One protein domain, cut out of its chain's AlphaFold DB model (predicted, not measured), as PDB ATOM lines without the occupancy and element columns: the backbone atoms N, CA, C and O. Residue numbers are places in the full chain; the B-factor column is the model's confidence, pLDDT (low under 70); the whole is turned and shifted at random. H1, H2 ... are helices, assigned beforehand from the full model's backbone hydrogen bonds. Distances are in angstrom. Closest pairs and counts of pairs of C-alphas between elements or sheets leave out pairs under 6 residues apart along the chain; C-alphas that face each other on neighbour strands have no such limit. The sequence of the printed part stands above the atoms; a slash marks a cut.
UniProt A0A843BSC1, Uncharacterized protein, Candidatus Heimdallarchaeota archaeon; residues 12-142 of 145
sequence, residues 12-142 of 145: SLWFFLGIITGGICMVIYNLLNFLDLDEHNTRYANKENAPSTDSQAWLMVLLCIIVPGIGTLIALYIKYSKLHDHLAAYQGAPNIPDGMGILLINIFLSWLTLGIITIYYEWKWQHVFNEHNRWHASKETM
ATOM      1  N   SER A  12      -0.344 -30.790 -60.991       71.44
ATOM      2  CA  SER A  12      -0.751 -29.731 -60.066       71.44
ATOM      3  C   SER A  12      -1.676 -28.720 -60.739       71.44
ATOM      4  O   SER A  12      -2.701 -28.371 -60.165       71.44
ATOM      5  N   LEU A  13      -1.385 -28.308 -61.979       77.69
ATOM      6  CA  LEU A  13      -2.259 -27.408 -62.735       77.69
ATOM      7  C   LEU A  13      -3.652 -28.018 -62.949       77.69
ATOM      8  O   LEU A  13      -4.651 -27.362 -62.677       77.69
ATOM      9  N   TRP A  14      -3.727 -29.276 -63.395       72.88
ATOM     10  CA  TRP A  14      -5.007 -29.968 -63.600       72.88
ATOM     11  C   TRP A  14      -5.778 -30.187 -62.295       72.88
ATOM     12  O   TRP A  14      -7.000 -30.067 -62.279       72.88
ATOM     13  N   PHE A  15      -5.069 -30.450 -61.198       73.12
ATOM     14  CA  PHE A  15      -5.654 -30.549 -59.865       73.12
ATOM     15  C   PHE A  15      -6.272 -29.217 -59.412       73.12
ATOM     16  O   PHE A  15      -7.441 -29.190 -59.032       73.12
ATOM     17  N   PHE A  16      -5.540 -28.101 -59.518       77.56
ATOM     18  CA  PHE A  16      -6.067 -26.779 -59.158       77.56
ATOM     19  C   PHE A  16      -7.215 -26.342 -60.071       77.56
ATOM     20  O   PHE A  16      -8.196 -25.793 -59.577       77.56
ATOM     21  N   LEU A  17      -7.142 -26.634 -61.373       78.75
ATOM     22  CA  LEU A  17      -8.259 -26.407 -62.291       78.75
ATOM     23  C   LEU A  17      -9.501 -27.193 -61.857       78.75
ATOM     24  O   LEU A  17     -10.578 -26.611 -61.782       78.75
ATOM     25  N   GLY A  18      -9.353 -28.468 -61.486       72.75
ATOM     26  CA  GLY A  18     -10.454 -29.278 -60.960       72.75
ATOM     27  C   GLY A  18     -11.078 -28.693 -59.690       72.75
ATOM     28  O   GLY A  18     -12.303 -28.618 -59.592       72.75
ATOM     29  N   ILE A  19     -10.253 -28.215 -58.751       74.25
ATOM     30  CA  ILE A  19     -10.727 -27.539 -57.532       74.25
ATOM     31  C   ILE A  19     -11.498 -26.266 -57.878       74.25
ATOM     32  O   ILE A  19     -12.577 -26.050 -57.336       74.25
ATOM     33  N   ILE A  20     -10.972 -25.433 -58.778       79.62
ATOM     34  CA  ILE A  20     -11.613 -24.171 -59.164       79.62
ATOM     35  C   ILE A  20     -12.954 -24.449 -59.847       79.62
ATOM     36  O   ILE A  20     -13.970 -23.887 -59.447       79.62
ATOM     37  N   THR A  21     -12.988 -25.337 -60.845       81.69
ATOM     38  CA  THR A  21     -14.222 -25.638 -61.583       81.69
ATOM     39  C   THR A  21     -15.267 -26.293 -60.679       81.69
ATOM     40  O   THR A  21     -16.410 -25.845 -60.647       81.69
ATOM     41  N   GLY A  22     -14.878 -27.298 -59.888       78.31
ATOM     42  CA  GLY A  22     -15.780 -27.953 -58.937       78.31
ATOM     43  C   GLY A  22     -16.266 -27.007 -57.835       78.31
ATOM     44  O   GLY A  22     -17.450 -26.995 -57.508       78.31
ATOM     45  N   GLY A  23     -15.373 -26.165 -57.311       76.12
ATOM     46  CA  GLY A  23     -15.687 -25.159 -56.299       76.12
ATOM     47  C   GLY A  23     -16.694 -24.124 -56.796       76.12
ATOM     48  O   GLY A  23     -17.684 -23.866 -56.116       76.12
ATOM     49  N   ILE A  24     -16.507 -23.589 -58.008       81.25
ATOM     50  CA  ILE A  24     -17.451 -22.637 -58.617       81.25
ATOM     51  C   ILE A  24     -18.831 -23.281 -58.804       81.25
ATOM     52  O   ILE A  24     -19.835 -22.688 -58.408       81.25
ATOM     53  N   CYS A  25     -18.899 -24.502 -59.348       81.62
ATOM     54  CA  CYS A  25     -20.169 -25.220 -59.504       81.62
ATOM     55  C   CYS A  25     -20.882 -25.427 -58.160       81.62
ATOM     56  O   CYS A  25     -22.091 -25.217 -58.069       81.62
ATOM     57  N   MET A  26     -20.140 -25.783 -57.109       76.81
ATOM     58  CA  MET A  26     -20.689 -25.954 -55.763       76.81
ATOM     59  C   MET A  26     -21.199 -24.644 -55.159       76.81
ATOM     60  O   MET A  26     -22.252 -24.640 -54.522       76.81
ATOM     61  N   VAL A  27     -20.497 -23.527 -55.360       78.00
ATOM     62  CA  VAL A  27     -20.959 -22.210 -54.892       78.00
ATOM     63  C   VAL A  27     -22.262 -21.821 -55.589       78.00
ATOM     64  O   VAL A  27     -23.214 -21.444 -54.910       78.00
ATOM     65  N   ILE A  28     -22.339 -21.972 -56.916       81.50
ATOM     66  CA  ILE A  28     -23.559 -21.682 -57.688       81.50
ATOM     67  C   ILE A  28     -24.719 -22.563 -57.213       81.50
ATOM     68  O   ILE A  28     -25.809 -22.057 -56.959       81.50
ATOM     69  N   TYR A  29     -24.486 -23.867 -57.041       80.94
ATOM     70  CA  TYR A  29     -25.499 -24.791 -56.537       80.94
ATOM     71  C   TYR A  29     -26.030 -24.367 -55.162       80.94
ATOM     72  O   TYR A  29     -27.243 -24.318 -54.958       80.94
ATOM     73  N   ASN A  30     -25.149 -24.032 -54.216       76.25
ATOM     74  CA  ASN A  30     -25.572 -23.582 -52.890       76.25
ATOM     75  C   ASN A  30     -26.344 -22.260 -52.959       76.25
ATOM     76  O   ASN A  30     -27.377 -22.141 -52.308       76.25
ATOM     77  N   LEU A  31     -25.894 -21.305 -53.779       80.88
ATOM     78  CA  LEU A  31     -26.593 -20.036 -53.976       80.88
ATOM     79  C   LEU A  31     -28.026 -20.258 -54.473       80.88
ATOM     80  O   LEU A  31     -28.954 -19.723 -53.878       80.88
ATOM     81  N   LEU A  32     -28.214 -21.089 -55.503       81.19
ATOM     82  CA  LEU A  32     -29.547 -21.415 -56.025       81.19
ATOM     83  C   LEU A  32     -30.438 -22.057 -54.955       81.19
ATOM     84  O   LEU A  32     -31.578 -21.647 -54.786       81.19
ATOM     85  N   ASN A  33     -29.906 -22.993 -54.163       79.50
ATOM     86  CA  ASN A  33     -30.672 -23.601 -53.073       79.50
ATOM     87  C   ASN A  33     -31.080 -22.595 -51.987       79.50
ATOM     88  O   ASN A  33     -32.144 -22.752 -51.392       79.50
ATOM     89  N   PHE A  34     -30.241 -21.599 -51.690       77.12
ATOM     90  CA  PHE A  34     -30.597 -20.555 -50.731       77.12
ATOM     91  C   PHE A  34     -31.640 -19.593 -51.287       77.12
ATOM     92  O   PHE A  34     -32.542 -19.224 -50.543       77.12
ATOM     93  N   LEU A  35     -31.547 -19.237 -52.570       79.06
ATOM     94  CA  LEU A  35     -32.563 -18.428 -53.243       79.06
ATOM     95  C   LEU A  35     -33.920 -19.144 -53.254       79.06
ATOM     96  O   LEU A  35     -34.920 -18.541 -52.879       79.06
ATOM     97  N   ASP A  36     -33.943 -20.440 -53.575       78.81
ATOM     98  CA  ASP A  36     -35.166 -21.251 -53.535       78.81
ATOM     99  C   ASP A  36     -35.754 -21.322 -52.117       78.81
ATOM    100  O   ASP A  36     -36.970 -21.265 -51.931       78.81
ATOM    101  N   LEU A  37     -34.899 -21.435 -51.092       72.56
ATOM    102  CA  LEU A  37     -35.333 -21.477 -49.696       72.56
ATOM    103  C   LEU A  37     -35.895 -20.126 -49.228       72.56
ATOM    104  O   LEU A  37     -36.892 -20.095 -48.507       72.56
ATOM    105  N   ASP A  38     -35.270 -19.022 -49.633       74.69
ATOM    106  CA  ASP A  38     -35.736 -17.668 -49.336       74.69
ATOM    107  C   ASP A  38     -37.073 -17.369 -50.030       74.69
ATOM    108  O   ASP A  38     -38.019 -16.888 -49.400       74.69
ATOM    109  N   GLU A  39     -37.208 -17.768 -51.298       75.62
ATOM    110  CA  GLU A  39     -38.460 -17.672 -52.043       75.62
ATOM    111  C   GLU A  39     -39.561 -18.532 -51.408       75.62
ATOM    112  O   GLU A  39     -40.695 -18.073 -51.242       75.62
ATOM    113  N   HIS A  40     -39.235 -19.760 -50.999       72.56
ATOM    114  CA  HIS A  40     -40.166 -20.642 -50.301       72.56
ATOM    115  C   HIS A  40     -40.644 -20.027 -48.979       72.56
ATOM    116  O   HIS A  40     -41.847 -19.994 -48.713       72.56
ATOM    117  N   ASN A  41     -39.728 -19.488 -48.168       68.62
ATOM    118  CA  ASN A  41     -40.077 -18.793 -46.928       68.62
ATOM    119  C   ASN A  41     -40.963 -17.574 -47.204       68.62
ATOM    120  O   ASN A  41     -41.973 -17.384 -46.536       68.62
ATOM    121  N   THR A  42     -40.640 -16.782 -48.225       68.88
ATOM    122  CA  THR A  42     -41.419 -15.592 -48.590       68.88
ATOM    123  C   THR A  42     -42.835 -15.943 -49.057       68.88
ATOM    124  O   THR A  42     -43.782 -15.210 -48.758       68.88
ATOM    125  N   ARG A  43     -42.997 -17.053 -49.789       71.38
ATOM    126  CA  ARG A  43     -44.288 -17.493 -50.338       71.38
ATOM    127  C   ARG A  43     -45.167 -18.232 -49.329       71.38
ATOM    128  O   ARG A  43     -46.384 -18.083 -49.398       71.38
ATOM    129  N   TYR A  44     -44.580 -19.024 -48.428       67.50
ATOM    130  CA  TYR A  44     -45.327 -19.990 -47.611       67.50
ATOM    131  C   TYR A  44     -45.130 -19.860 -46.095       67.50
ATOM    132  O   TYR A  44     -45.874 -20.485 -45.342       67.50
ATOM    133  N   ALA A  45     -44.170 -19.071 -45.601       59.53
ATOM    134  CA  ALA A  45     -44.044 -18.843 -44.161       59.53
ATOM    135  C   ALA A  45     -44.977 -17.712 -43.700       59.53
ATOM    136  O   ALA A  45     -45.069 -16.656 -44.331       59.53
ATOM    137  N   ASN A  46     -45.637 -17.901 -42.551       58.16
ATOM    138  CA  ASN A  46     -46.288 -16.799 -41.844       58.16
ATOM    139  C   ASN A  46     -45.227 -15.724 -41.563       58.16
ATOM    140  O   ASN A  46     -44.266 -15.976 -40.832       58.16
ATOM    141  N   LYS A  47     -45.398 -14.537 -42.162       53.00
ATOM    142  CA  LYS A  47     -44.417 -13.433 -42.180       53.00
ATOM    143  C   LYS A  47     -43.875 -13.025 -40.803       53.00
ATOM    144  O   LYS A  47     -42.813 -12.420 -40.745       53.00
ATOM    145  N   GLU A  48     -44.567 -13.355 -39.713       51.38
ATOM    146  CA  GLU A  48     -44.141 -13.038 -38.344       51.38
ATOM    147  C   GLU A  48     -42.988 -13.909 -37.813       51.38
ATOM    148  O   GLU A  48     -42.298 -13.467 -36.902       51.38
ATOM    149  N   ASN A  49     -42.721 -15.091 -38.389       52.69
ATOM    150  CA  ASN A  49     -41.701 -16.025 -37.877       52.69
ATOM    151  C   ASN A  49     -40.654 -16.461 -38.918       52.69
ATOM    152  O   ASN A  49     -39.883 -17.380 -38.650       52.69
ATOM    153  N   ALA A  50     -40.612 -15.851 -40.107       53.25
ATOM    154  CA  ALA A  50     -39.659 -16.238 -41.147       53.25
ATOM    155  C   ALA A  50     -38.247 -15.706 -40.815       53.25
ATOM    156  O   ALA A  50     -38.036 -14.489 -40.838       53.25
ATOM    157  N   PRO A  51     -37.255 -16.564 -40.507       54.97
ATOM    158  CA  PRO A  51     -35.896 -16.099 -40.272       54.97
ATOM    159  C   PRO A  51     -35.300 -15.568 -41.581       54.97
ATOM    160  O   PRO A  51     -35.152 -16.326 -42.539       54.97
ATOM    161  N   SER A  52     -34.923 -14.285 -41.598       60.41
ATOM    162  CA  SER A  52     -34.193 -13.651 -42.706       60.41
ATOM    163  C   SER A  52     -33.012 -14.525 -43.146       60.41
ATOM    164  O   SER A  52     -32.126 -14.860 -42.353       60.41
ATOM    165  N   THR A  53     -33.033 -14.936 -44.413       62.78
ATOM    166  CA  THR A  53     -32.050 -15.850 -45.006       62.78
ATOM    167  C   THR A  53     -30.888 -15.120 -45.678       62.78
ATOM    168  O   THR A  53     -29.813 -15.704 -45.787       62.78
ATOM    169  N   ASP A  54     -31.057 -13.848 -46.051       66.88
ATOM    170  CA  ASP A  54     -30.118 -13.100 -46.900       66.88
ATOM    171  C   ASP A  54     -28.707 -12.954 -46.314       66.88
ATOM    172  O   ASP A  54     -27.712 -13.313 -46.948       66.88
ATOM    173  N   SER A  55     -28.587 -12.451 -45.083       68.12
ATOM    174  CA  SER A  55     -27.273 -12.224 -44.462       68.12
ATOM    175  C   SER A  55     -26.553 -13.535 -44.140       68.12
ATOM    176  O   SER A  55     -25.327 -13.621 -44.242       68.12
ATOM    177  N   GLN A  56     -27.316 -14.581 -43.812       71.38
ATOM    178  CA  GLN A  56     -26.787 -15.924 -43.599       71.38
ATOM    179  C   GLN A  56     -26.306 -16.535 -44.916       71.38
ATOM    180  O   GLN A  56     -25.184 -17.029 -44.957       71.38
ATOM    181  N   ALA A  57     -27.091 -16.446 -45.995       70.69
ATOM    182  CA  ALA A  57     -26.753 -16.990 -47.310       70.69
ATOM    183  C   ALA A  57     -25.445 -16.399 -47.858       70.69
ATOM    184  O   ALA A  57     -24.562 -17.149 -48.279       70.69
ATOM    185  N   TRP A  58     -25.257 -15.078 -47.772       72.94
ATOM    186  CA  TRP A  58     -24.013 -14.431 -48.209       72.94
ATOM    187  C   TRP A  58     -22.799 -14.816 -47.363       72.94
ATOM    188  O   TRP A  58     -21.718 -15.050 -47.910       72.94
ATOM    189  N   LEU A  59     -22.969 -14.950 -46.045       76.81
ATOM    190  CA  LEU A  59     -21.910 -15.445 -45.165       76.81
ATOM    191  C   LEU A  59     -21.532 -16.897 -45.507       76.81
ATOM    192  O   LEU A  59     -20.354 -17.251 -45.470       76.81
ATOM    193  N   MET A  60     -22.501 -17.727 -45.913       74.25
ATOM    194  CA  MET A  60     -22.232 -19.093 -46.375       74.25
ATOM    195  C   MET A  60     -21.485 -19.113 -47.700       74.25
ATOM    196  O   MET A  60     -20.535 -19.874 -47.842       74.25
ATOM    197  N   VAL A  61     -21.880 -18.269 -48.658       74.00
ATOM    198  CA  VAL A  61     -21.181 -18.135 -49.944       74.00
ATOM    199  C   VAL A  61     -19.723 -17.744 -49.707       74.00
ATOM    200  O   VAL A  61     -18.825 -18.367 -50.269       74.00
ATOM    201  N   LEU A  62     -19.472 -16.787 -48.810       81.12
ATOM    202  CA  LEU A  62     -18.118 -16.396 -48.421       81.12
ATOM    203  C   LEU A  62     -17.344 -17.567 -47.789       81.12
ATOM    204  O   LEU A  62     -16.201 -17.827 -48.165       81.12
ATOM    205  N   LEU A  63     -17.968 -18.319 -46.878       80.00
ATOM    206  CA  LEU A  63     -17.359 -19.504 -46.262       80.00
ATOM    207  C   LEU A  63     -17.077 -20.618 -47.280       80.00
ATOM    208  O   LEU A  63     -16.031 -21.253 -47.192       80.00
ATOM    209  N   CYS A  64     -17.946 -20.828 -48.270       77.69
ATOM    210  CA  CYS A  64     -17.730 -21.778 -49.365       77.69
ATOM    211  C   CYS A  64     -16.573 -21.368 -50.289       77.69
ATOM    212  O   CYS A  64     -15.996 -22.230 -50.945       77.69
ATOM    213  N   ILE A  65     -16.218 -20.082 -50.346       77.94
ATOM    214  CA  ILE A  65     -15.063 -19.596 -51.114       77.94
ATOM    215  C   ILE A  65     -13.766 -19.773 -50.311       77.94
ATOM    216  O   ILE A  65     -12.772 -20.247 -50.855       77.94
ATOM    217  N   ILE A  66     -13.770 -19.414 -49.022       81.19
ATOM    218  CA  ILE A  66     -12.567 -19.453 -48.171       81.19
ATOM    219  C   ILE A  66     -12.239 -20.889 -47.746       81.19
ATOM    220  O   ILE A  66     -11.081 -21.302 -47.778       81.19
ATOM    221  N   VAL A  67     -13.256 -21.658 -47.346       82.50
ATOM    222  CA  VAL A  67     -13.120 -23.043 -46.880       82.50
ATOM    223  C   VAL A  67     -14.236 -23.910 -47.482       82.50
ATOM    224  O   VAL A  67     -15.199 -24.250 -46.788       82.50
ATOM    225  N   PRO A  68     -14.120 -24.319 -48.762       74.94
ATOM    226  CA  PRO A  68     -15.211 -24.953 -49.509       74.94
ATOM    227  C   PRO A  68     -15.843 -26.166 -48.824       74.94
ATOM    228  O   PRO A  68     -17.068 -26.302 -48.811       74.94
ATOM    229  N   GLY A  69     -15.025 -27.025 -48.207       77.81
ATOM    230  CA  GLY A  69     -15.509 -28.207 -47.492       77.81
ATOM    231  C   GLY A  69     -16.376 -27.849 -46.284       77.81
ATOM    232  O   GLY A  69     -17.489 -28.348 -46.156       77.81
ATOM    233  N   ILE A  70     -15.902 -26.937 -45.432       81.94
ATOM    234  CA  ILE A  70     -16.643 -26.513 -44.238       81.94
ATOM    235  C   ILE A  70     -17.884 -25.713 -44.641       81.94
ATOM    236  O   ILE A  70     -18.974 -26.011 -44.162       81.94
ATOM    237  N   GLY A  71     -17.748 -24.750 -45.558       81.88
ATOM    238  CA  GLY A  71     -18.870 -23.939 -46.033       81.88
ATOM    239  C   GLY A  71     -20.017 -24.794 -46.575       81.88
ATOM    240  O   GLY A  71     -21.168 -24.581 -46.201       81.88
ATOM    241  N   THR A  72     -19.697 -25.828 -47.361       80.56
ATOM    242  CA  THR A  72     -20.693 -26.767 -47.902       80.56
ATOM    243  C   THR A  72     -21.420 -27.533 -46.796       80.56
ATOM    244  O   THR A  72     -22.641 -27.668 -46.842       80.56
ATOM    245  N   LEU A  73     -20.699 -28.022 -45.784       84.94
ATOM    246  CA  LEU A  73     -21.303 -28.762 -44.673       84.94
ATOM    247  C   LEU A  73     -22.267 -27.890 -43.861       84.94
ATOM    248  O   LEU A  73     -23.376 -28.322 -43.549       84.94
ATOM    249  N   ILE A  74     -21.872 -26.649 -43.561       83.19
ATOM    250  CA  ILE A  74     -22.742 -25.718 -42.835       83.19
ATOM    251  C   ILE A  74     -23.951 -25.351 -43.715       83.19
ATOM    252  O   ILE A  74     -25.072 -25.295 -43.212       83.19
ATOM    253  N   ALA A  75     -23.764 -25.154 -45.025       82.38
ATOM    254  CA  ALA A  75     -24.860 -24.845 -45.945       82.38
ATOM    255  C   ALA A  75     -25.926 -25.947 -45.979       82.38
ATOM    256  O   ALA A  75     -27.121 -25.658 -45.869       82.38
ATOM    257  N   LEU A  76     -25.497 -27.209 -46.045       84.44
ATOM    258  CA  LEU A  76     -26.391 -28.360 -45.940       84.44
ATOM    259  C   LEU A  76     -27.117 -28.383 -44.593       84.44
ATOM    260  O   LEU A  76     -28.338 -28.523 -44.570       84.44
ATOM    261  N   TYR A  77     -26.398 -28.186 -43.487       86.19
ATOM    262  CA  TYR A  77     -27.002 -28.137 -42.154       86.19
ATOM    263  C   TYR A  77     -28.134 -27.100 -42.074       86.19
ATOM    264  O   TYR A  77     -29.252 -27.441 -41.688       86.19
ATOM    265  N   ILE A  78     -27.880 -25.853 -42.493       82.75
ATOM    266  CA  ILE A  78     -28.879 -24.775 -42.417       82.75
ATOM    267  C   ILE A  78     -30.077 -25.076 -43.314       82.75
ATOM    268  O   ILE A  78     -31.218 -24.916 -42.877       82.75
ATOM    269  N   LYS A  79     -29.831 -25.533 -44.548       82.88
ATOM    270  CA  LYS A  79     -30.888 -25.881 -45.503       82.88
ATOM    271  C   LYS A  79     -31.852 -26.912 -44.912       82.88
ATOM    272  O   LYS A  79     -33.061 -26.694 -44.924       82.88
ATOM    273  N   TYR A  80     -31.320 -28.018 -44.396       84.56
ATOM    274  CA  TYR A  80     -32.146 -29.103 -43.869       84.56
ATOM    275  C   TYR A  80     -32.780 -28.758 -42.522       84.56
ATOM    276  O   TYR A  80     -33.937 -29.106 -42.320       84.56
ATOM    277  N   SER A  81     -32.096 -28.015 -41.643       85.06
ATOM    278  CA  SER A  81     -32.692 -27.536 -40.388       85.06
ATOM    279  C   SER A  81     -33.911 -26.657 -40.659       85.06
ATOM    280  O   SER A  81     -34.991 -26.942 -40.158       85.06
ATOM    281  N   LYS A  82     -33.776 -25.640 -41.522       79.56
ATOM    282  CA  LYS A  82     -34.880 -24.715 -41.824       79.56
ATOM    283  C   LYS A  82     -36.064 -25.421 -42.479       79.56
ATOM    284  O   LYS A  82     -37.208 -25.139 -42.135       79.56
ATOM    285  N   LEU A  83     -35.796 -26.337 -43.410       82.38
ATOM    286  CA  LEU A  83     -36.857 -27.099 -44.063       82.38
ATOM    287  C   LEU A  83     -37.557 -28.047 -43.080       82.38
ATOM    288  O   LEU A  83     -38.781 -28.134 -43.094       82.38
ATOM    289  N   HIS A  84     -36.797 -28.723 -42.217       84.94
ATOM    290  CA  HIS A  84     -37.342 -29.613 -41.194       84.94
ATOM    291  C   HIS A  84     -38.233 -28.845 -40.213       84.94
ATOM    292  O   HIS A  84     -39.373 -29.243 -39.987       84.94
ATOM    293  N   ASP A  85     -37.757 -27.708 -39.705       81.94
ATOM    294  CA  ASP A  85     -38.507 -26.867 -38.770       81.94
ATOM    295  C   ASP A  85     -39.795 -26.326 -39.406       81.94
ATOM    296  O   ASP A  85     -40.847 -26.302 -38.766       81.94
ATOM    297  N   HIS A  86     -39.741 -25.947 -40.688       77.81
ATOM    298  CA  HIS A  86     -40.923 -25.508 -41.425       77.81
ATOM    299  C   HIS A  86     -41.946 -26.637 -41.595       77.81
ATOM    300  O   HIS A  86     -43.134 -26.430 -41.368       77.81
ATOM    301  N   LEU A  87     -41.500 -27.837 -41.973       81.69
ATOM    302  CA  LEU A  87     -42.379 -28.988 -42.189       81.69
ATOM    303  C   LEU A  87     -42.965 -29.541 -40.885       81.69
ATOM    304  O   LEU A  87     -44.113 -29.982 -40.885       81.69
ATOM    305  N   ALA A  88     -42.232 -29.461 -39.772       82.06
ATOM    306  CA  ALA A  88     -42.707 -29.886 -38.456       82.06
ATOM    307  C   ALA A  88     -43.964 -29.122 -37.991       82.06
ATOM    308  O   ALA A  88     -44.720 -29.624 -37.159       82.06
ATOM    309  N   ALA A  89     -44.219 -27.934 -38.552       77.31
ATOM    310  CA  ALA A  89     -45.413 -27.145 -38.270       77.31
ATOM    311  C   ALA A  89     -46.694 -27.665 -38.962       77.31
ATOM    312  O   ALA A  89     -47.787 -27.216 -38.614       77.31
ATOM    313  N   TYR A  90     -46.598 -28.605 -39.913       80.12
ATOM    314  CA  TYR A  90     -47.733 -29.082 -40.713       80.12
ATOM    315  C   TYR A  90     -48.056 -30.561 -40.458       80.12
ATOM    316  O   TYR A  90     -47.199 -31.440 -40.552       80.12
ATOM    317  N   GLN A  91     -49.332 -30.872 -40.199       75.25
ATOM    318  CA  GLN A  91     -49.794 -32.261 -40.097       75.25
ATOM    319  C   GLN A  91     -49.713 -32.977 -41.453       75.25
ATOM    320  O   GLN A  91     -50.197 -32.471 -42.462       75.25
ATOM    321  N   GLY A  92     -49.135 -34.182 -41.463       81.81
ATOM    322  CA  GLY A  92     -48.970 -34.997 -42.673       81.81
ATOM    323  C   GLY A  92     -47.755 -34.629 -43.529       81.81
ATOM    324  O   GLY A  92     -47.606 -35.171 -44.624       81.81
ATOM    325  N   ALA A  93     -46.888 -33.731 -43.049       81.00
ATOM    326  CA  ALA A  93     -45.651 -33.401 -43.739       81.00
ATOM    327  C   ALA A  93     -44.729 -34.630 -43.881       81.00
ATOM    328  O   ALA A  93     -44.694 -35.492 -42.994       81.00
ATOM    329  N   PRO A  94     -43.970 -34.729 -44.987       81.62
ATOM    330  CA  PRO A  94     -42.997 -35.797 -45.163       81.62
ATOM    331  C   PRO A  94     -41.927 -35.733 -44.068       81.62
ATOM    332  O   PRO A  94     -41.368 -34.672 -43.791       81.62
ATOM    333  N   ASN A  95     -41.625 -36.888 -43.469       84.62
ATOM    334  CA  ASN A  95     -40.545 -37.013 -42.499       84.62
ATOM    335  C   ASN A  95     -39.201 -36.902 -43.227       84.62
ATOM    336  O   ASN A  95     -38.826 -37.803 -43.983       84.62
ATOM    337  N   ILE A  96     -38.498 -35.793 -43.018       84.88
ATOM    338  CA  ILE A  96     -37.165 -35.558 -43.569       84.88
ATOM    339  C   ILE A  96     -36.124 -35.571 -42.446       84.88
ATOM    340  O   ILE A  96     -36.458 -35.230 -41.314       84.88
ATOM    341  N   PRO A  97     -34.864 -35.941 -42.722       84.94
ATOM    342  CA  PRO A  97     -33.802 -35.815 -41.734       84.94
ATOM    343  C   PRO A  97     -33.603 -34.353 -41.322       84.94
ATOM    344  O   PRO A  97     -33.676 -33.449 -42.160       84.94
ATOM    345  N   ASP A  98     -33.310 -34.135 -40.045       88.50
ATOM    346  CA  ASP A  98     -32.941 -32.823 -39.532       88.50
ATOM    347  C   ASP A  98     -31.544 -32.397 -40.030       88.50
ATOM    348  O   ASP A  98     -30.767 -33.177 -40.599       88.50
ATOM    349  N   GLY A  99     -31.209 -31.121 -39.821       84.56
ATOM    350  CA  GLY A  99     -29.920 -30.574 -40.247       84.56
ATOM    351  C   GLY A  99     -28.725 -31.335 -39.664       84.56
ATOM    352  O   GLY A  99     -27.735 -31.562 -40.366       84.56
ATOM    353  N   MET A 100     -28.819 -31.768 -38.402       87.94
ATOM    354  CA  MET A 100     -27.750 -32.500 -37.721       87.94
ATOM    355  C   MET A 100     -27.555 -33.906 -38.301       87.94
ATOM    356  O   MET A 100     -26.419 -34.317 -38.540       87.94
ATOM    357  N   GLY A 101     -28.638 -34.629 -38.591       87.56
ATOM    358  CA  GLY A 101     -28.588 -35.947 -39.215       87.56
ATOM    359  C   GLY A 101     -27.888 -35.912 -40.573       87.56
ATOM    360  O   GLY A 101     -26.982 -36.709 -40.825       87.56
ATOM    361  N   ILE A 102     -28.227 -34.937 -41.422       89.12
ATOM    362  CA  ILE A 102     -27.552 -34.751 -42.719       89.12
ATOM    363  C   ILE A 102     -26.076 -34.398 -42.544       89.12
ATOM    364  O   ILE A 102     -25.234 -34.927 -43.279       89.12
ATOM    365  N   LEU A 103     -25.743 -33.536 -41.583       88.38
ATOM    366  CA  LEU A 103     -24.360 -33.158 -41.306       88.38
ATOM    367  C   LEU A 103     -23.515 -34.383 -40.929       88.38
ATOM    368  O   LEU A 103     -22.457 -34.604 -41.519       88.38
ATOM    369  N   LEU A 104     -23.998 -35.208 -39.998       88.94
ATOM    370  CA  LEU A 104     -23.295 -36.406 -39.537       88.94
ATOM    371  C   LEU A 104     -23.102 -37.433 -40.656       88.94
ATOM    372  O   LEU A 104     -22.005 -37.975 -40.798       88.94
ATOM    373  N   ILE A 105     -24.124 -37.656 -41.489       90.88
ATOM    374  CA  ILE A 105     -24.024 -38.541 -42.658       90.88
ATOM    375  C   ILE A 105     -22.935 -38.044 -43.616       90.88
ATOM    376  O   ILE A 105     -22.085 -38.824 -44.045       90.88
ATOM    377  N   ASN A 106     -22.909 -36.747 -43.930       88.62
ATOM    378  CA  ASN A 106     -21.917 -36.187 -44.851       88.62
ATOM    379  C   ASN A 106     -20.495 -36.220 -44.281       88.62
ATOM    380  O   ASN A 106     -19.550 -36.512 -45.016       88.62
ATOM    381  N   ILE A 107     -20.335 -35.965 -42.979       87.69
ATOM    382  CA  ILE A 107     -19.051 -36.117 -42.285       87.69
ATOM    383  C   ILE A 107     -18.587 -37.571 -42.389       87.69
ATOM    384  O   ILE A 107     -17.466 -37.820 -42.832       87.69
ATOM    385  N   PHE A 108     -19.450 -38.533 -42.058       91.81
ATOM    386  CA  PHE A 108     -19.128 -39.956 -42.138       91.81
ATOM    387  C   PHE A 108     -18.702 -40.378 -43.553       91.81
ATOM    388  O   PHE A 108     -17.650 -40.995 -43.719       91.81
ATOM    389  N   LEU A 109     -19.465 -39.995 -44.581       90.06
ATOM    390  CA  LEU A 109     -19.141 -40.309 -45.977       90.06
ATOM    391  C   LEU A 109     -17.824 -39.665 -46.430       90.06
ATOM    392  O   LEU A 109     -17.051 -40.280 -47.169       90.06
ATOM    393  N   SER A 110     -17.540 -38.450 -45.958       86.00
ATOM    394  CA  SER A 110     -16.287 -37.749 -46.247       86.00
ATOM    395  C   SER A 110     -15.090 -38.472 -45.621       86.00
ATOM    396  O   SER A 110     -14.102 -38.724 -46.309       86.00
ATOM    397  N   TRP A 111     -15.193 -38.889 -44.354       88.25
ATOM    398  CA  TRP A 111     -14.162 -39.692 -43.683       88.25
ATOM    399  C   TRP A 111     -13.954 -41.053 -44.341       88.25
ATOM    400  O   TRP A 111     -12.811 -41.456 -44.551       88.25
ATOM    401  N   LEU A 112     -15.036 -41.738 -44.717       92.25
ATOM    402  CA  LEU A 112     -14.961 -43.006 -45.439       92.25
ATOM    403  C   LEU A 112     -14.212 -42.842 -46.769       92.25
ATOM    404  O   LEU A 112     -13.323 -43.632 -47.084       92.25
ATOM    405  N   THR A 113     -14.527 -41.784 -47.520       90.38
ATOM    406  CA  THR A 113     -13.871 -41.476 -48.798       90.38
ATOM    407  C   THR A 113     -12.380 -41.199 -48.610       90.38
ATOM    408  O   THR A 113     -11.558 -41.774 -49.323       90.38
ATOM    409  N   LEU A 114     -12.013 -40.370 -47.627       88.25
ATOM    410  CA  LEU A 114     -10.610 -40.100 -47.301       88.25
ATOM    411  C   LEU A 114      -9.870 -41.377 -46.893       88.25
ATOM    412  O   LEU A 114      -8.773 -41.618 -47.385       88.25
ATOM    413  N   GLY A 115     -10.489 -42.230 -46.073       90.06
ATOM    414  CA  GLY A 115      -9.921 -43.518 -45.680       90.06
ATOM    415  C   GLY A 115      -9.624 -44.425 -46.878       90.06
ATOM    416  O   GLY A 115      -8.520 -44.956 -46.985       90.06
ATOM    417  N   ILE A 116     -10.568 -44.550 -47.819       94.75
ATOM    418  CA  ILE A 116     -10.380 -45.333 -49.053       94.75
ATOM    419  C   ILE A 116      -9.228 -44.767 -49.895       94.75
ATOM    420  O   ILE A 116      -8.382 -45.524 -50.372       94.75
ATOM    421  N   ILE A 117      -9.169 -43.441 -50.057       92.81
ATOM    422  CA  ILE A 117      -8.104 -42.768 -50.812       92.81
ATOM    423  C   ILE A 117      -6.738 -43.027 -50.170       92.81
ATOM    424  O   ILE A 117      -5.791 -43.383 -50.874       92.81
ATOM    425  N   THR A 118      -6.627 -42.889 -48.847       90.81
ATOM    426  CA  THR A 118      -5.385 -43.156 -48.115       90.81
ATOM    427  C   THR A 118      -4.940 -44.604 -48.294       90.81
ATOM    428  O   THR A 118      -3.799 -44.832 -48.679       90.81
ATOM    429  N   ILE A 119      -5.843 -45.578 -48.116       95.12
ATOM    430  CA  ILE A 119      -5.533 -47.003 -48.323       95.12
ATOM    431  C   ILE A 119      -5.010 -47.254 -49.745       95.12
ATOM    432  O   ILE A 119      -4.038 -47.985 -49.926       95.12
ATOM    433  N   TYR A 120      -5.617 -46.631 -50.757       95.75
ATOM    434  CA  TYR A 120      -5.167 -46.755 -52.142       95.75
ATOM    435  C   TYR A 120      -3.750 -46.199 -52.360       95.75
ATOM    436  O   TYR A 120      -2.928 -46.843 -53.020       95.75
ATOM    437  N   TYR A 121      -3.438 -45.021 -51.808       93.19
ATOM    438  CA  TYR A 121      -2.101 -44.435 -51.928       93.19
ATOM    439  C   TYR A 121      -1.042 -45.239 -51.173       93.19
ATOM    440  O   TYR A 121       0.037 -45.450 -51.726       93.19
ATOM    441  N   GLU A 122      -1.360 -45.741 -49.981       94.00
ATOM    442  CA  GLU A 122      -0.475 -46.626 -49.213       94.00
ATOM    443  C   GLU A 122      -0.197 -47.928 -49.967       94.00
ATOM    444  O   GLU A 122       0.954 -48.333 -50.123       94.00
ATOM    445  N   TRP A 123      -1.233 -48.550 -50.538       96.75
ATOM    446  CA  TRP A 123      -1.068 -49.734 -51.381       96.75
ATOM    447  C   TRP A 123      -0.140 -49.463 -52.573       96.75
ATOM    448  O   TRP A 123       0.778 -50.242 -52.844       96.75
ATOM    449  N   LYS A 124      -0.337 -48.335 -53.267       95.19
ATOM    450  CA  LYS A 124       0.496 -47.944 -54.410       95.19
ATOM    451  C   LYS A 124       1.940 -47.660 -53.995       95.19
ATOM    452  O   LYS A 124       2.862 -48.076 -54.696       95.19
ATOM    453  N   TRP A 125       2.144 -46.971 -52.875       95.38
ATOM    454  CA  TRP A 125       3.472 -46.704 -52.329       95.38
ATOM    455  C   TRP A 125       4.190 -48.007 -51.974       95.38
ATOM    456  O   TRP A 125       5.311 -48.233 -52.432       95.38
ATOM    457  N   GLN A 126       3.513 -48.910 -51.258       94.81
ATOM    458  CA  GLN A 126       4.060 -50.206 -50.865       94.81
ATOM    459  C   GLN A 126       4.446 -51.052 -52.082       94.81
ATOM    460  O   GLN A 126       5.477 -51.728 -52.072       94.81
ATOM    461  N   HIS A 127       3.637 -51.015 -53.143       94.62
ATOM    462  CA  HIS A 127       3.938 -51.707 -54.390       94.62
ATOM    463  C   HIS A 127       5.258 -51.217 -55.003       94.62
ATOM    464  O   HIS A 127       6.162 -52.024 -55.215       94.62
ATOM    465  N   VAL A 128       5.409 -49.902 -55.191       94.69
ATOM    466  CA  VAL A 128       6.631 -49.294 -55.750       94.69
ATOM    467  C   VAL A 128       7.847 -49.552 -54.857       94.69
ATOM    468  O   VAL A 128       8.925 -49.880 -55.352       94.69
ATOM    469  N   PHE A 129       7.684 -49.456 -53.538       92.06
ATOM    470  CA  PHE A 129       8.750 -49.739 -52.577       92.06
ATOM    471  C   PHE A 129       9.244 -51.191 -52.678       92.06
ATOM    472  O   PHE A 129      10.447 -51.450 -52.740       92.06
ATOM    473  N   ASN A 130       8.321 -52.152 -52.767       94.75
ATOM    474  CA  ASN A 130       8.663 -53.565 -52.915       94.75
ATOM    475  C   ASN A 130       9.373 -53.851 -54.249       94.75
ATOM    476  O   ASN A 130      10.324 -54.633 -54.280       94.75
ATOM    477  N   GLU A 131       8.939 -53.226 -55.346       95.06
ATOM    478  CA  GLU A 131       9.625 -53.324 -56.639       95.06
ATOM    479  C   GLU A 131      11.042 -52.746 -56.582       95.06
ATOM    480  O   GLU A 131      11.986 -53.365 -57.077       95.06
ATOM    481  N   HIS A 132      11.219 -51.607 -55.912       91.50
ATOM    482  CA  HIS A 132      12.523 -50.982 -55.719       91.50
ATOM    483  C   HIS A 132      13.485 -51.866 -54.907       91.50
ATOM    484  O   HIS A 132      14.640 -52.048 -55.296       91.50
ATOM    485  N   ASN A 133      13.004 -52.501 -53.836       92.88
ATOM    486  CA  ASN A 133      13.809 -53.444 -53.052       92.88
ATOM    487  C   ASN A 133      14.216 -54.677 -53.870       92.88
ATOM    488  O   ASN A 133      15.362 -55.120 -53.791       92.88
ATOM    489  N   ARG A 134      13.312 -55.216 -54.703       93.06
ATOM    490  CA  ARG A 134      13.640 -56.321 -55.625       93.06
ATOM    491  C   ARG A 134      14.714 -55.917 -56.631       93.06
ATOM    492  O   ARG A 134      15.610 -56.707 -56.923       93.06
ATOM    493  N   TRP A 135      14.646 -54.689 -57.138       92.75
ATOM    494  CA  TRP A 135      15.671 -54.145 -58.023       92.75
ATOM    495  C   TRP A 135      17.038 -54.055 -57.333       92.75
ATOM    496  O   TRP A 135      18.029 -54.494 -57.915       92.75
ATOM    497  N   HIS A 136      17.105 -53.577 -56.085       90.69
ATOM    498  CA  HIS A 136      18.348 -53.568 -55.303       90.69
ATOM    499  C   HIS A 136      18.916 -54.976 -55.089       90.69
ATOM    500  O   HIS A 136      20.076 -55.216 -55.420       90.69
ATOM    501  N   ALA A 137      18.083 -55.922 -54.651       92.81
ATOM    502  CA  ALA A 137      18.499 -57.309 -54.449       92.81
ATOM    503  C   ALA A 137      19.065 -57.939 -55.737       92.81
ATOM    504  O   ALA A 137      20.080 -58.629 -55.700       92.81
ATOM    505  N   SER A 138      18.464 -57.642 -56.898       92.06
ATOM    506  CA  SER A 138      18.953 -58.149 -58.189       92.06
ATOM    507  C   SER A 138      20.351 -57.634 -58.558       92.06
ATOM    508  O   SER A 138      21.113 -58.340 -59.220       92.06
ATOM    509  N   LYS A 139      20.713 -56.426 -58.109       86.06
ATOM    510  CA  LYS A 139      22.021 -55.816 -58.376       86.06
ATOM    511  C   LYS A 139      23.129 -56.386 -57.504       86.06
ATOM    512  O   LYS A 139      24.238 -56.557 -57.991       86.06
ATOM    513  N   GLU A 140      22.830 -56.700 -56.248       82.00
ATOM    514  CA  GLU A 140      23.798 -57.306 -55.323       82.00
ATOM    515  C   GLU A 140      24.182 -58.731 -55.741       82.00
ATOM    516  O   GLU A 140      25.297 -59.177 -55.489       82.00
ATOM    517  N   THR A 141      23.290 -59.437 -56.440       75.31
ATOM    518  CA  THR A 141      23.546 -60.796 -56.940       75.31
ATOM    519  C   THR A 141      24.324 -60.867 -58.261       75.31
ATOM    520  O   THR A 141      24.627 -61.968 -58.721       75.31
ATOM    521  N   MET A 142      24.657 -59.736 -58.901       63.66
ATOM    522  CA  MET A 142      25.469 -59.750 -60.125       63.66
ATOM    523  C   MET A 142      26.963 -59.849 -59.774       63.66
ATOM    524  O   MET A 142      27.469 -58.982 -59.062       63.66
TER     525      MET A 142
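What this domain is: This is residues 12 to 142 of the 145 residues of an uncharacterized protein of Candidatus Heimdallarchaeota archaeon (UniProt A0A843BSC1). A small up-and-down bundle of three helices, H1, H2 and H3, makes the body, and the long helix H4 packs its first turns on H3 and then runs out as an arm. Residues 111 to 142 stick out and make much of the length; residues 12 to 18 of H1 also stick out. The 131 printed residues have four named helices, H1 to H4 along the chain, and no named strand: all helix. The whole is extended, with a radius of gyration of the C-alphas of 23.1 A and spans of 86 by 33 by 16 A.

How they stand to each other: H1, residues 12 to 44, and H2, residues 54 to 66, form a helical hairpin at a shallow tilt of 10 degrees; H1 touches H2 with residues 23 to 38 alone, closest at the C-alphas of Phe 34 and Ala 57, 6.3 A. H3, residues 68 to 88, is the hub and touches H2 in a second hairpin, closest at the C-alphas of Cys 64 and Gly 71, 4.1 A. H1 and H3 touch and run the same way at 19 degrees, a shallow tilt, closest at the C-alphas of Gly 23 and Pro 68, 6.8 A. H4, residues 99 to 140, touches H3 with residues 99 to 106 alone, opposite ways at a shallow tilt of 28 degrees, closest at the C-alphas of Ser 81 and Gly 99, 4.1 A. H4 is apart from H1 and H2. In H1, H2, H3 and H4 every O i to N i+4 pair is within hydrogen-bond range.

Where its parts are: H1 begins at C-alpha 12 (-0.751, -29.731, -60.066) and is 47.3 A long. H2 is 18.7 A and H3 30.0 A. H4, 61.9 A, ends at C-alpha 140 (23.798, -57.306, -55.323).

The domain as a whole: The C-alphas farthest apart are those of Glu 48 and Met 142, 86.6 A. The printed part has no cut, and no link is long. Confidence is under 70 at residues 41 to 42, 44 to 55 and 142.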